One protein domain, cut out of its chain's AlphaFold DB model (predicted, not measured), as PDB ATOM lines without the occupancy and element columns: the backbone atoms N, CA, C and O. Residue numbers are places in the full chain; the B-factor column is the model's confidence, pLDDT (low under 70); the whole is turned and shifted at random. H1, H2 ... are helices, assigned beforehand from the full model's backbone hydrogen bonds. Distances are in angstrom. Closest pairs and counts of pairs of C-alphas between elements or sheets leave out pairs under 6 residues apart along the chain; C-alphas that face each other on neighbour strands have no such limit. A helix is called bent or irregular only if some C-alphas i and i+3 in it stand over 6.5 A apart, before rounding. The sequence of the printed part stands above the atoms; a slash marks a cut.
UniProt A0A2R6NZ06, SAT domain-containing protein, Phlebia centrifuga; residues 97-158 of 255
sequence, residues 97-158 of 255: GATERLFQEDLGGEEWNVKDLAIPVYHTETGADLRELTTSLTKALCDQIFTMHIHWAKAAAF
ATOM      1  N   GLY A  97     173.296 174.727 177.685       96.56
ATOM      2  CA  GLY A  97     173.591 175.072 176.293       96.56
ATOM      3  C   GLY A  97     172.977 174.128 175.250       96.56
ATOM      4  O   GLY A  97     173.228 174.294 174.055       96.56
ATOM      5  N   ALA A  98     172.234 173.084 175.643       96.81
ATOM      6  CA  ALA A  98     171.586 172.182 174.685       96.81
ATOM      7  C   ALA A  98     170.421 172.858 173.951       96.81
ATOM      8  O   ALA A  98     170.258 172.625 172.756       96.81
ATOM      9  N   THR A  99     169.653 173.717 174.629       96.19
ATOM     10  CA  THR A  99     168.572 174.495 174.007       96.19
ATOM     11  C   THR A  99     169.122 175.413 172.919       96.19
ATOM     12  O   THR A  99     168.626 175.406 171.797       96.19
ATOM     13  N   GLU A 100     170.185 176.163 173.206       95.31
ATOM     14  CA  GLU A 100     170.805 177.075 172.244       95.31
ATOM     15  C   GLU A 100     171.352 176.332 171.028       95.31
ATOM     16  O   GLU A 100     171.107 176.758 169.900       95.31
ATOM     17  N   ARG A 101     172.043 175.206 171.247       95.94
ATOM     18  CA  ARG A 101     172.557 174.368 170.155       95.94
ATOM     19  C   ARG A 101     171.438 173.815 169.283       95.94
ATOM     20  O   ARG A 101     171.509 173.963 168.073       95.94
ATOM     21  N   LEU A 102     170.376 173.276 169.886       95.56
ATOM     22  CA  LEU A 102     169.213 172.766 169.153       95.56
ATOM     23  C   LEU A 102     168.586 173.851 168.259       95.56
ATOM     24  O   LEU A 102     168.192 173.586 167.128       95.56
ATOM     25  N   PHE A 103     168.523 175.093 168.737       94.94
ATOM     26  CA  PHE A 103     168.015 176.212 167.941       94.94
ATOM     27  C   PHE A 103     168.937 176.604 166.788       94.94
ATOM     28  O   PHE A 103     168.453 176.934 165.707       94.94
ATOM     29  N   GLN A 104     170.247 176.614 167.030       94.00
ATOM     30  CA  GLN A 104     171.242 177.010 166.035       94.00
ATOM     31  C   GLN A 104     171.426 175.955 164.943       94.00
ATOM     32  O   GLN A 104     171.628 176.315 163.786       94.00
ATOM     33  N   GLU A 105     171.385 174.678 165.319       95.75
ATOM     34  CA  GLU A 105     171.736 173.562 164.443       95.75
ATOM     35  C   GLU A 105     170.505 172.937 163.768       95.75
ATOM     36  O   GLU A 105     170.596 172.591 162.591       95.75
ATOM     37  N   ASP A 106     169.356 172.847 164.459       95.12
ATOM     38  CA  ASP A 106     168.228 172.020 164.000       95.12
ATOM     39  C   ASP A 106     166.908 172.779 163.766       95.12
ATOM     40  O   ASP A 106     166.242 172.533 162.763       95.12
ATOM     41  N   LEU A 107     166.490 173.674 164.677       90.44
ATOM     42  CA  LEU A 107     165.137 174.266 164.631       90.44
ATOM     43  C   LEU A 107     165.038 175.553 163.800       90.44
ATOM     44  O   LEU A 107     163.968 175.894 163.312       90.44
ATOM     45  N   GLY A 108     166.121 176.319 163.653       82.12
ATOM     46  CA  GLY A 108     166.126 177.558 162.859       82.12
ATOM     47  C   GLY A 108     165.205 178.690 163.362       82.12
ATOM     48  O   GLY A 108     165.219 179.777 162.783       82.12
ATOM     49  N   GLY A 109     164.427 178.486 164.432       88.06
ATOM     50  CA  GLY A 109     163.488 179.469 164.967       88.06
ATOM     51  C   GLY A 109     162.483 178.892 165.968       88.06
ATOM     52  O   GLY A 109     162.705 177.849 166.574       88.06
ATOM     53  N   GLU A 110     161.386 179.625 166.175       92.44
ATOM     54  CA  GLU A 110     160.243 179.150 166.963       92.44
ATOM     55  C   GLU A 110     159.416 178.135 166.177       92.44
ATOM     56  O   GLU A 110     158.999 178.423 165.058       92.44
ATOM     57  N   GLU A 111     159.090 177.014 166.817       92.44
ATOM     58  CA  GLU A 111     158.180 175.998 166.273       92.44
ATOM     59  C   GLU A 111     156.737 176.203 166.752       92.44
ATOM     60  O   GLU A 111     155.782 175.963 166.015       92.44
ATOM     61  N   TRP A 112     156.562 176.674 167.992       93.75
ATOM     62  CA  TRP A 112     155.246 176.840 168.607       93.75
ATOM     63  C   TRP A 112     155.036 178.245 169.157       93.75
ATOM     64  O   TRP A 112     155.913 178.817 169.805       93.75
ATOM     65  N   ASN A 113     153.822 178.772 168.970       94.81
ATOM     66  CA  ASN A 113     153.399 180.019 169.585       94.81
ATOM     67  C   ASN A 113     152.464 179.767 170.772       94.81
ATOM     68  O   ASN A 113     151.575 178.919 170.733       94.81
ATOM     69  N   VAL A 114     152.613 180.587 171.810       96.62
ATOM     70  CA  VAL A 114     151.732 180.611 172.984       96.62
ATOM     71  C   VAL A 114     150.260 180.789 172.589       96.62
ATOM     72  O   VAL A 114     149.379 180.179 173.191       96.62
ATOM     73  N   LYS A 115     149.984 181.580 171.545       95.50
ATOM     74  CA  LYS A 115     148.625 181.848 171.045       95.50
ATOM     75  C   LYS A 115     147.925 180.614 170.475       95.50
ATOM     76  O   LYS A 115     146.697 180.592 170.446       95.50
ATOM     77  N   ASP A 116     148.685 179.605 170.055       96.12
ATOM     78  CA  ASP A 116     148.144 178.383 169.454       96.12
ATOM     79  C   ASP A 116     147.739 177.345 170.518       96.12
ATOM     80  O   ASP A 116     147.095 176.337 170.219       96.12
ATOM     81  N   LEU A 117     148.073 177.591 171.790       97.19
ATOM     82  CA  LEU A 117     147.689 176.739 172.911       97.19
ATOM     83  C   LEU A 117     146.208 176.940 173.272       97.19
ATOM     84  O   LEU A 117     145.838 177.802 174.070       97.19
ATOM     85  N   ALA A 118     145.344 176.086 172.720       97.38
ATOM     86  CA  ALA A 118     143.899 176.126 172.970       97.38
ATOM     87  C   ALA A 118     143.504 175.795 174.426       97.38
ATOM     88  O   ALA A 118     142.460 176.237 174.909       97.38
ATOM     89  N   ILE A 119     144.328 175.020 175.133       96.38
ATOM     90  CA  ILE A 119     144.104 174.590 176.520       96.38
ATOM     91  C   ILE A 119     145.334 174.902 177.384       96.38
ATOM     92  O   ILE A 119     146.433 174.999 176.835       96.38
ATOM     93  N   PRO A 120     145.174 175.044 178.717       96.00
ATOM     94  CA  PRO A 120     146.308 175.206 179.619       96.00
ATOM     95  C   PRO A 120     147.333 174.086 179.443       96.00
ATOM     96  O   PRO A 120     146.977 172.904 179.465       96.00
ATOM     97  N   VAL A 121     148.604 174.462 179.331       97.06
ATOM     98  CA  VAL A 121     149.732 173.525 179.379       97.06
ATOM     99  C   VAL A 121     150.601 173.941 180.550       97.06
ATOM    100  O   VAL A 121     151.115 175.052 180.569       97.06
ATOM    101  N   TYR A 122     150.741 173.075 181.550       97.12
ATOM    102  CA  TYR A 122     151.399 173.449 182.800       97.12
ATOM    103  C   TYR A 122     152.908 173.207 182.757       97.12
ATOM    104  O   TYR A 122     153.374 172.117 182.421       97.12
ATOM    105  N   HIS A 123     153.666 174.221 183.163       97.62
ATOM    106  CA  HIS A 123     155.117 174.191 183.267       97.62
ATOM    107  C   HIS A 123     155.583 173.139 184.292       97.62
ATOM    108  O   HIS A 123     155.120 173.122 185.434       97.62
ATOM    109  N   THR A 124     156.553 172.283 183.949       97.00
ATOM    110  CA  THR A 124     156.890 171.093 184.756       97.00
ATOM    111  C   THR A 124     157.612 171.384 186.071       97.00
ATOM    112  O   THR A 124     157.532 170.578 186.999       97.00
ATOM    113  N   GLU A 125     158.321 172.510 186.172       96.50
ATOM    114  CA  GLU A 125     158.986 172.936 187.415       96.50
ATOM    115  C   GLU A 125     158.087 173.803 188.321       96.50
ATOM    116  O   GLU A 125     158.008 173.582 189.531       96.50
ATOM    117  N   THR A 126     157.382 174.784 187.749       96.12
ATOM    118  CA  THR A 126     156.620 175.786 188.511       96.12
ATOM    119  C   THR A 126     155.132 175.460 188.645       96.12
ATOM    120  O   THR A 126     154.531 175.825 189.652       96.12
ATOM    121  N   GLY A 127     154.540 174.758 187.673       96.19
ATOM    122  CA  GLY A 127     153.095 174.535 187.560       96.19
ATOM    123  C   GLY A 127     152.315 175.694 186.924       96.19
ATOM    124  O   GLY A 127     151.092 175.623 186.864       96.19
ATOM    125  N   ALA A 128     152.989 176.748 186.451       96.56
ATOM    126  CA  ALA A 128     152.344 177.883 185.788       96.56
ATOM    127  C   ALA A 128     151.757 177.495 184.419       96.56
ATOM    128  O   ALA A 128     152.265 176.583 183.765       96.56
ATOM    129  N   ASP A 129     150.709 178.190 183.974       97.12
ATOM    130  CA  ASP A 129     150.142 178.002 182.636       97.12
ATOM    131  C   ASP A 129     151.063 178.632 181.578       97.12
ATOM    132  O   ASP A 129     151.311 179.836 181.584       97.12
ATOM    133  N   LEU A 130     151.567 177.824 180.645       97.69
ATOM    134  CA  LEU A 130     152.442 178.277 179.563       97.69
ATOM    135  C   LEU A 130     151.739 179.225 178.583       97.69
ATOM    136  O   LEU A 130     152.419 179.902 177.818       97.69
ATOM    137  N   ARG A 131     150.404 179.332 178.627       97.12
ATOM    138  CA  ARG A 131     149.645 180.351 177.880       97.12
ATOM    139  C   ARG A 131     149.933 181.783 178.333       97.12
ATOM    140  O   ARG A 131     149.663 182.724 177.594       97.12
ATOM    141  N   GLU A 132     150.467 181.951 179.537       96.44
ATOM    142  CA  GLU A 132     150.830 183.252 180.111       96.44
ATOM    143  C   GLU A 132     152.306 183.604 179.864       96.44
ATOM    144  O   GLU A 132     152.785 184.652 180.299       96.44
ATOM    145  N   LEU A 133     153.042 182.733 179.168       96.38
ATOM    146  CA  LEU A 133     154.457 182.926 178.899       96.38
ATOM    147  C   LEU A 133     154.673 184.130 177.969       96.38
ATOM    148  O   LEU A 133     154.080 184.232 176.896       96.38
ATOM    149  N   THR A 134     155.561 185.035 178.372       94.94
ATOM    150  CA  THR A 134     155.959 186.209 177.574       94.94
ATOM    151  C   THR A 134     157.220 185.966 176.746       94.94
ATOM    152  O   THR A 134     157.564 186.771 175.882       94.94
ATOM    153  N   THR A 135     157.917 184.865 177.015       94.50
ATOM    154  CA  THR A 135     159.124 184.425 176.318       94.50
ATOM    155  C   THR A 135     158.804 183.347 175.279       94.50
ATOM    156  O   THR A 135     157.654 182.962 175.069       94.50
ATOM    157  N   SER A 136     159.847 182.868 174.601       95.75
ATOM    158  CA  SER A 136     159.784 181.743 173.669       95.75
ATOM    159  C   SER A 136     159.183 180.490 174.316       95.75
ATOM    160  O   SER A 136     159.755 179.943 175.263       95.75
ATOM    161  N   LEU A 137     158.070 180.002 173.761       97.00
ATOM    162  CA  LEU A 137     157.465 178.735 174.175       97.00
ATOM    163  C   LEU A 137     158.383 177.560 173.837       97.00
ATOM    164  O   LEU A 137     158.589 176.681 174.671       97.00
ATOM    165  N   THR A 138     158.961 177.563 172.638       96.31
ATOM    166  CA  THR A 138     159.810 176.470 172.162       96.31
ATOM    167  C   THR A 138     161.058 176.332 173.042       96.31
ATOM    168  O   THR A 138     161.331 175.240 173.539       96.31
ATOM    169  N   LYS A 139     161.760 177.436 173.352       96.00
ATOM    170  CA  LYS A 139     162.915 177.417 174.270       96.00
ATOM    171  C   LYS A 139     162.512 177.002 175.674       96.00
ATOM    172  O   LYS A 139     163.168 176.144 176.251       96.00
ATOM    173  N   ALA A 140     161.404 177.532 176.194       96.88
ATOM    174  CA  ALA A 140     160.928 177.159 177.522       96.88
ATOM    175  C   ALA A 140     160.619 175.655 177.629       96.88
ATOM    176  O   ALA A 140     160.852 175.053 178.675       96.88
ATOM    177  N   LEU A 141     160.105 175.020 176.571       97.06
ATOM    178  CA  LEU A 141     159.904 173.567 176.533       97.06
ATOM    179  C   LEU A 141     161.236 172.805 176.481       97.06
ATOM    180  O   LEU A 141     161.397 171.808 177.190       97.06
ATOM    181  N   CYS A 142     162.200 173.277 175.687       96.88
ATOM    182  CA  CYS A 142     163.544 172.700 175.623       96.88
ATOM    183  C   CYS A 142     164.262 172.774 176.976       96.88
ATOM    184  O   CYS A 142     164.741 171.748 177.458       96.88
ATOM    185  N   ASP A 143     164.255 173.931 177.636       97.19
ATOM    186  CA  ASP A 143     164.866 174.125 178.955       97.19
ATOM    187  C   ASP A 143     164.205 173.234 180.005       97.19
ATOM    188  O   ASP A 143     164.889 172.554 180.777       97.19
ATOM    189  N   GLN A 144     162.871 173.134 179.965       97.75
ATOM    190  CA  GLN A 144     162.139 172.198 180.807       97.75
ATOM    191  C   GLN A 144     162.624 170.763 180.619       97.75
ATOM    192  O   GLN A 144     162.713 170.045 181.608       97.75
ATOM    193  N   ILE A 145     162.943 170.324 179.398       96.88
ATOM    194  CA  ILE A 145     163.408 168.960 179.100       96.88
ATOM    195  C   ILE A 145     164.886 168.756 179.459       96.88
ATOM    196  O   ILE A 145     165.243 167.706 180.009       96.88
ATOM    197  N   PHE A 146     165.743 169.715 179.129       97.69
ATOM    198  CA  PHE A 146     167.188 169.559 179.213       97.69
ATOM    199  C   PHE A 146     167.732 169.844 180.608       97.69
ATOM    200  O   PHE A 146     168.465 169.006 181.138       97.69
ATOM    201  N   THR A 147     167.353 170.958 181.226       97.38
ATOM    202  CA  THR A 147     168.061 171.490 182.400       97.38
ATOM    203  C   THR A 147     167.179 171.582 183.639       97.38
ATOM    204  O   THR A 147     167.610 171.146 184.706       97.38
ATOM    205  N   MET A 148     165.942 172.071 183.512       97.75
ATOM    206  CA  MET A 148     165.075 172.350 184.666       97.75
ATOM    207  C   MET A 148     164.568 171.070 185.334       97.75
ATOM    208  O   MET A 148     164.407 170.032 184.689       97.75
ATOM    209  N   HIS A 149     164.261 171.128 186.629       97.62
ATOM    210  CA  HIS A 149     163.745 169.973 187.357       97.62
ATOM    211  C   HIS A 149     162.246 169.746 187.103       97.62
ATOM    212  O   HIS A 149     161.500 170.637 186.692       97.62
ATOM    213  N   ILE A 150     161.766 168.529 187.376       97.38
ATOM    214  CA  ILE A 150     160.322 168.256 187.458       97.38
ATOM    215  C   ILE A 150     159.868 168.361 188.904       97.38
ATOM    216  O   ILE A 150     160.347 167.619 189.759       97.38
ATOM    217  N   HIS A 151     158.840 169.163 189.153       97.75
ATOM    218  CA  HIS A 151     158.048 169.099 190.374       97.75
ATOM    219  C   HIS A 151     156.640 168.625 190.031       97.75
ATOM    220  O   HIS A 151     155.706 169.412 189.887       97.75
ATOM    221  N   TRP A 152     156.479 167.304 189.909       97.00
ATOM    222  CA  TRP A 152     155.278 166.706 189.326       97.00
ATOM    223  C   TRP A 152     154.015 167.027 190.123       97.00
ATOM    224  O   TRP A 152     152.968 167.278 189.546       97.00
ATOM    225  N   ALA A 153     154.121 167.101 191.452       94.50
ATOM    226  CA  ALA A 153     152.999 167.492 192.303       94.50
ATOM    227  C   ALA A 153     152.496 168.923 192.024       94.50
ATOM    228  O   ALA A 153     151.309 169.175 192.190       94.50
ATOM    229  N   LYS A 154     153.375 169.842 191.589       95.94
ATOM    230  CA  LYS A 154     152.993 171.204 191.184       95.94
ATOM    231  C   LYS A 154     152.399 171.207 189.778       95.94
ATOM    232  O   LYS A 154     151.336 171.770 189.568       95.94
ATOM    233  N   ALA A 155     153.055 170.532 188.835       95.81
ATOM    234  CA  ALA A 155     152.608 170.470 187.442       95.81
ATOM    235  C   ALA A 155     151.270 169.726 187.270       95.81
ATOM    236  O   ALA A 155     150.446 170.100 186.442       95.81
ATOM    237  N   ALA A 156     151.032 168.694 188.083       95.25
ATOM    238  CA  ALA A 156     149.791 167.921 188.127       95.25
ATOM    239  C   ALA A 156     148.853 168.376 189.263       95.25
ATOM    240  O   ALA A 156     148.011 167.600 189.732       95.25
ATOM    241  N   ALA A 157     148.978 169.628 189.718       93.38
ATOM    242  CA  ALA A 157     148.059 170.242 190.671       93.38
ATOM    243  C   ALA A 157     146.739 170.605 189.973       93.38
ATOM    244  O   ALA A 157     146.391 171.772 189.816       93.38
ATOM    245  N   PHE A 158     146.003 169.582 189.521       92.12
ATOM    246  CA  PHE A 158     144.759 169.776 188.784       92.12
ATOM    247  C   PHE A 158     143.781 170.674 189.561       92.12
ATOM    248  O   PHE A 158     143.733 170.568 190.796       92.12
TER     249      PHE A 158
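This is residues 97 to 158 of the 255 residues of the protein "SAT domain-containing protein" of Phlebia centrifuga (UniProt A0A2R6NZ06). With little regular structure, this is a loop-rich domain with helix H1 at one end, helix H2 packed on it nearer the middle, and tiny H3 toward the other end. A long loop, residues 108 to 136, runs out from H1 and folds back to H2. The printed part has 62 residues, with three named helices in the order H1, H2, H3 and no named strand; the class is all helix, with 24 residues in named elements. It is compact, with a radius of gyration of the C-alphas of 12.1 A and spans of 36 by 25 by 15 A.

H1, residues 98 to 107, begins at C-alpha 98 (171.586, 172.182, 174.685) and measures 12.1 A; it is only just irregular, C-alphas 104 and 107 being 6.8 A apart. H2, residues 137 to 146, measures 14.3 A. H3, residues 152 to 155, measures 5.0 A and ends at C-alpha 155 (152.608, 170.470, 187.442).

H1 and H2 touch, their closest C-alphas, Thr 99 and Cys 142, 5.6 A apart. They run opposite ways at a steep tilt of 53 degrees. H3 is apart from H1 and H2. Every O i to N i+4 pair is within hydrogen-bond range in H2, 5 of 6 in H1; H3 is too short for such a pair.

The C-alphas farthest apart, Glu 105 and Phe 158, are 36.5 A apart. The link H1 to H2 is long, H2 to H3 tight. The printed part has no cut, and no printed residue is under 70 in pLDDT.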